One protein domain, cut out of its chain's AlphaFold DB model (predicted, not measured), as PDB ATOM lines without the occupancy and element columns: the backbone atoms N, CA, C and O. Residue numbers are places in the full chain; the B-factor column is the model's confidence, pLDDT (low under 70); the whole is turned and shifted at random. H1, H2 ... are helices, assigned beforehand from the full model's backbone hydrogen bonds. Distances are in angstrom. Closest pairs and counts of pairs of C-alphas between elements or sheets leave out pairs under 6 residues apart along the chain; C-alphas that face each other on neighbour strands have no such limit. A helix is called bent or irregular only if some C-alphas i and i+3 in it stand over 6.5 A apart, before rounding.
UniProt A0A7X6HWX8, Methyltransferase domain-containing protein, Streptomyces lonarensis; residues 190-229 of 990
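AT A GLANCE: This is residues 190 to 229 of the 990 residues of the protein "Methyltransferase domain-containing protein" of Streptomyces lonarensis (UniProt A0A7X6HWX8). Two short helices, H1 and H2, lie side by side as a helical hairpin, and a one-turn helix, H3, follows beyond the far end of H2. After H3 the printed part folds back along the length of the hairpin as a long tail without a named element, and residues 223 to 228 of this tail stick out free. The printed part has 40 residues with three named helices, in the order H1, H2, H3, and no named strand; the class is all helix, with 21 of the 40 residues in these helices. The whole is compact, with a radius of gyration of the C-alphas of 9.9 A, yet elongated, spanning 28 by 17 by 16 A.

HOW THE PARTS SIT: Begin with H1, residues 191 to 198, and go through a tight link of three residues to H2, residues 202 to 210. These two touch, with 5 pairs of C-alphas within 8 A; look at Leu 193 and Met 205, whose C-alphas are the closest at 5.8 A. Their lines stand at a shallow tilt of 26 degrees and they run opposite ways, a helical hairpin, with centres 10.3 A apart. A tight link of two residues then leads to H3, residues 213 to 216. H2 and H3 meet only through their link, and H1 and H3 are apart. In the backbone of H1 and H2, each O i to N i+4 pair is within hydrogen-bond range; H3 is too short for such a pair, and 0 of its 1 O i to N i+3 pair is within range.

IN THESE COORDINATES: Find C-alpha 191 at (35.975, -13.622, 22.709); from there H1 runs 10.7 A to C-alpha 198 at (25.890, -10.291, 21.258). H2, the longest helix with 9 residues, starts at C-alpha 202 and runs 12.2 A to C-alpha 210. H3 begins at Tyr 213 and ends at C-alpha 216, which you find at (46.892, -6.459, 27.342). No helix is bent or irregular.

THE WHOLE: The two C-alphas farthest apart are those of Glu 215 and Ala 227, at 28.5 A, while the first and last printed C-alphas, those of Thr 190 and Asp 229, are 18.0 A apart. The printed part has no cut, and both links between helices are tight. Look at residues 217 to 229 for the long stretch with no named element; its C-alphas lie 7 to 16 A from the mean of all C-alphas. In the B-factor column the mean pLDDT of the printed part is 84.3, and the model's confidence is low, under 70, at residue 224 and at residues 227 to 229.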
ATOM      1  N   THR A 190      39.554 -11.895  21.133       90.38
ATOM      2  CA  THR A 190      38.306 -11.288  20.655       90.38
ATOM      3  C   THR A 190      37.035 -11.876  21.278       90.38
ATOM      4  O   THR A 190      35.960 -11.336  21.023       90.38
ATOM      5  N   SER A 191      37.125 -12.941  22.082       90.12
ATOM      6  CA  SER A 191      35.975 -13.622  22.709       90.12
ATOM      7  C   SER A 191      35.074 -12.658  23.498       90.12
ATOM      8  O   SER A 191      33.890 -12.513  23.192       90.12
ATOM      9  N   ILE A 192      35.653 -11.891  24.428       89.81
ATOM     10  CA  ILE A 192      34.903 -10.957  25.285       89.81
ATOM     11  C   ILE A 192      34.232  -9.840  24.485       89.81
ATOM     12  O   ILE A 192      33.065  -9.524  24.708       89.81
ATOM     13  N   LEU A 193      34.940  -9.262  23.512       89.88
ATOM     14  CA  LEU A 193      34.386  -8.198  22.668       89.88
ATOM     15  C   LEU A 193      33.135  -8.661  21.929       89.88
ATOM     16  O   LEU A 193      32.187  -7.902  21.743       89.88
ATOM     17  N   ARG A 194      33.121  -9.924  21.516       87.44
ATOM     18  CA  ARG A 194      32.006 -10.483  20.776       87.44
ATOM     19  C   ARG A 194      30.872 -10.976  21.678       87.44
ATOM     20  O   ARG A 194      29.724 -10.933  21.240       87.44
ATOM     21  N   ASP A 195      31.138 -11.370  22.923       85.12
ATOM     22  CA  ASP A 195      30.078 -11.550  23.928       85.12
ATOM     23  C   ASP A 195      29.364 -10.221  24.228       85.12
ATOM     24  O   ASP A 195      28.136 -10.144  24.147       85.12
ATOM     25  N   LEU A 196      30.120  -9.139  24.438       87.56
ATOM     26  CA  LEU A 196      29.554  -7.795  24.615       87.56
ATOM     27  C   LEU A 196      28.725  -7.360  23.400       87.56
ATOM     28  O   LEU A 196      27.630  -6.812  23.557       87.56
ATOM     29  N   LEU A 197      29.206  -7.669  22.192       87.31
ATOM     30  CA  LEU A 197      28.482  -7.416  20.950       87.31
ATOM     31  C   LEU A 197      27.142  -8.168  20.895       87.31
ATOM     32  O   LEU A 197      26.118  -7.554  20.593       87.31
ATOM     33  N   LYS A 198      27.120  -9.469  21.225       83.25
ATOM     34  CA  LYS A 198      25.890 -10.291  21.258       83.25
ATOM     35  C   LYS A 198      24.833  -9.713  22.200       83.25
ATOM     36  O   LYS A 198      23.644  -9.805  21.912       83.25
ATOM     37  N   ARG A 199      25.266  -9.115  23.310       82.88
ATOM     38  CA  ARG A 199      24.388  -8.539  24.341       82.88
ATOM     39  C   ARG A 199      24.018  -7.075  24.087       82.88
ATOM     40  O   ARG A 199      23.360  -6.462  24.922       82.88
ATOM     41  N   GLY A 200      24.453  -6.492  22.964       86.19
ATOM     42  CA  GLY A 200      24.188  -5.091  22.624       86.19
ATOM     43  C   GLY A 200      24.895  -4.080  23.538       86.19
ATOM     44  O   GLY A 200      24.456  -2.936  23.652       86.19
ATOM     45  N   ARG A 201      25.987  -4.481  24.202       86.94
ATOM     46  CA  ARG A 201      26.756  -3.666  25.161       86.94
ATOM     47  C   ARG A 201      27.858  -2.870  24.459       86.94
ATOM     48  O   ARG A 201      29.048  -3.030  24.725       86.94
ATOM     49  N   PHE A 202      27.456  -2.047  23.489       89.19
ATOM     50  CA  PHE A 202      28.385  -1.350  22.590       89.19
ATOM     51  C   PHE A 202      29.263  -0.317  23.308       89.19
ATOM     52  O   PHE A 202      30.434  -0.166  22.968       89.19
ATOM     53  N   ALA A 203      28.713   0.388  24.303       86.50
ATOM     54  CA  ALA A 203      29.450   1.403  25.052       86.50
ATOM     55  C   ALA A 203      30.574   0.771  25.885       86.50
ATOM     56  O   ALA A 203      31.698   1.263  25.897       86.50
ATOM     57  N   GLU A 204      30.287  -0.358  26.528       86.31
ATOM     58  CA  GLU A 204      31.254  -1.124  27.304       86.31
ATOM     59  C   GLU A 204      32.290  -1.803  26.409       86.31
ATOM     60  O   GLU A 204      33.466  -1.827  26.754       86.31
ATOM     61  N   MET A 205      31.877  -2.301  25.238       89.12
ATOM     62  CA  MET A 205      32.798  -2.823  24.227       89.12
ATOM     63  C   MET A 205      33.789  -1.744  23.768       89.12
ATOM     64  O   MET A 205      34.987  -2.012  23.731       89.12
ATOM     65  N   SER A 206      33.311  -0.529  23.464       89.12
ATOM     66  CA  SER A 206      34.180   0.601  23.101       89.12
ATOM     67  C   SER A 206      35.130   0.951  24.242       89.12
ATOM     68  O   SER A 206      36.335   0.984  24.034       89.12
ATOM     69  N   ALA A 207      34.609   1.115  25.462       86.81
ATOM     70  CA  ALA A 207      35.419   1.456  26.629       86.81
ATOM     71  C   ALA A 207      36.497   0.402  26.933       86.81
ATOM     72  O   ALA A 207      37.600   0.750  27.347       86.81
ATOM     73  N   LEU A 208      36.197  -0.882  26.707       88.38
ATOM     74  CA  LEU A 208      37.161  -1.966  26.868       88.38
ATOM     75  C   LEU A 208      38.297  -1.855  25.839       88.38
ATOM     76  O   LEU A 208      39.464  -1.967  26.208       88.38
ATOM     77  N   VAL A 209      37.974  -1.588  24.567       89.44
ATOM     78  CA  VAL A 209      38.975  -1.359  23.508       89.44
ATOM     79  C   VAL A 209      39.819  -0.118  23.807       89.44
ATOM     80  O   VAL A 209      41.045  -0.211  23.780       89.44
ATOM     81  N   ASP A 210      39.181   1.000  24.158       88.88
ATOM     82  CA  ASP A 210      39.844   2.270  24.487       88.88
ATOM     83  C   ASP A 210      40.750   2.150  25.726       88.88
ATOM     84  O   ASP A 210      41.747   2.858  25.851       88.88
ATOM     85  N   GLY A 211      40.432   1.219  26.629       84.94
ATOM     86  CA  GLY A 211      41.226   0.888  27.811       84.94
ATOM     87  C   GLY A 211      42.472   0.038  27.544       84.94
ATOM     88  O   GLY A 211      43.162  -0.307  28.499       84.94
ATOM     89  N   GLY A 212      42.770  -0.310  26.286       88.19
ATOM     90  CA  GLY A 212      43.956  -1.087  25.910       88.19
ATOM     91  C   GLY A 212      43.761  -2.606  25.927       88.19
ATOM     92  O   GLY A 212      44.730  -3.354  25.793       88.19
ATOM     93  N   TYR A 213      42.523  -3.105  26.040       90.62
ATOM     94  CA  TYR A 213      42.237  -4.544  26.113       90.62
ATOM     95  C   TYR A 213      42.808  -5.348  24.938       90.62
ATOM     96  O   TYR A 213      43.234  -6.486  25.117       90.62
ATOM     97  N   LEU A 214      42.863  -4.771  23.735       89.00
ATOM     98  CA  LEU A 214      43.461  -5.440  22.576       89.00
ATOM     99  C   LEU A 214      44.977  -5.609  22.686       89.00
ATOM    100  O   LEU A 214      45.518  -6.457  21.987       89.00
ATOM    101  N   GLU A 215      45.646  -4.871  23.567       87.06
ATOM    102  CA  GLU A 215      47.082  -4.980  23.831       87.06
ATOM    103  C   GLU A 215      47.336  -5.924  25.002       87.06
ATOM    104  O   GLU A 215      48.108  -6.874  24.880       87.06
ATOM    105  N   HIS A 216      46.629  -5.719  26.116       87.50
ATOM    106  CA  HIS A 216      46.892  -6.459  27.342       87.50
ATOM    107  C   HIS A 216      45.958  -7.646  27.578       87.50
ATOM    108  O   HIS A 216      46.254  -8.413  28.469       87.50
ATOM    109  N   GLY A 217      44.831  -7.830  26.892       92.12
ATOM    110  CA  GLY A 217      43.968  -9.020  27.011       92.12
ATOM    111  C   GLY A 217      43.339  -9.287  28.390       92.12
ATOM    112  O   GLY A 217      42.902 -10.408  28.645       92.12
ATOM    113  N   ARG A 218      43.298  -8.303  29.299       91.56
ATOM    114  CA  ARG A 218      42.757  -8.451  30.673       91.56
ATOM    115  C   ARG A 218      41.348  -7.880  30.745       91.56
ATOM    116  O   ARG A 218      41.159  -6.711  30.421       91.56
ATOM    117  N   TYR A 219      40.392  -8.679  31.191       90.94
ATOM    118  CA  TYR A 219      39.007  -8.276  31.394       90.94
ATOM    119  C   TYR A 219      38.664  -8.226  32.884       90.94
ATOM    120  O   TYR A 219      39.051  -9.113  33.643       90.94
ATOM    121  N   GLN A 220      37.897  -7.206  33.266       87.06
ATOM    122  CA  GLN A 220      37.308  -7.060  34.593       87.06
ATOM    123  C   GLN A 220      35.773  -7.032  34.488       87.06
ATOM    124  O   GLN A 220      35.262  -6.450  33.522       87.06
ATOM    125  N   PRO A 221      35.034  -7.617  35.452       82.44
ATOM    126  CA  PRO A 221      33.578  -7.688  35.415       82.44
ATOM    127  C   PRO A 221      32.916  -6.314  35.285       82.44
ATOM    128  O   PRO A 221      33.327  -5.329  35.902       82.44
ATOM    129  N   LEU A 222      31.835  -6.249  34.505       77.19
ATOM    130  CA  LEU A 222      31.056  -5.020  34.372       77.19
ATOM    131  C   LEU A 222      30.306  -4.695  35.676       77.19
ATOM    132  O   LEU A 222      29.664  -5.574  36.257       77.19
ATOM    133  N   PRO A 223      30.292  -3.427  36.123       71.31
ATOM    134  CA  PRO A 223      29.545  -3.045  37.312       71.31
ATOM    135  C   PRO A 223      28.031  -3.164  37.074       71.31
ATOM    136  O   PRO A 223      27.521  -2.746  36.033       71.31
ATOM    137  N   ARG A 224      27.296  -3.650  38.086       68.19
ATOM    138  CA  ARG A 224      25.815  -3.672  38.141       68.19
ATOM    139  C   ARG A 224      25.129  -4.507  37.045       68.19
ATOM    140  O   ARG A 224      24.088  -4.107  36.528       68.19
ATOM    141  N   VAL A 225      25.688  -5.665  36.704       71.94
ATOM    142  CA  VAL A 225      25.038  -6.653  35.825       71.94
ATOM    143  C   VAL A 225      24.203  -7.661  36.620       71.94
ATOM    144  O   VAL A 225      24.406  -7.835  37.822       71.94
ATOM    145  N   SER A 226      23.232  -8.296  35.959       73.12
ATOM    146  CA  SER A 226      22.447  -9.386  36.548       73.12
ATOM    147  C   SER A 226      23.351 -10.590  36.864       73.12
ATOM    148  O   SER A 226      24.417 -10.743  36.269       73.12
ATOM    149  N   ALA A 227      22.927 -11.481  37.766       67.19
ATOM    150  CA  ALA A 227      23.663 -12.723  38.042       67.19
ATOM    151  C   ALA A 227      23.741 -13.660  36.816       67.19
ATOM    152  O   ALA A 227      24.634 -14.500  36.721       67.19
ATOM    153  N   GLU A 228      22.808 -13.515  35.872       65.38
ATOM    154  CA  GLU A 228      22.818 -14.238  34.598       65.38
ATOM    155  C   GLU A 228      23.846 -13.654  33.624       65.38
ATOM    156  O   GLU A 228      24.436 -14.401  32.846       65.38
ATOM    157  N   ASP A 229      24.103 -12.345  33.713       67.19
ATOM    158  CA  ASP A 229      25.022 -11.637  32.832       67.19
ATOM    159  C   ASP A 229      26.456 -11.519  33.354       67.19
ATOM    160  O   ASP A 229      27.350 -11.146  32.589       67.19
TER     161      ASP A 229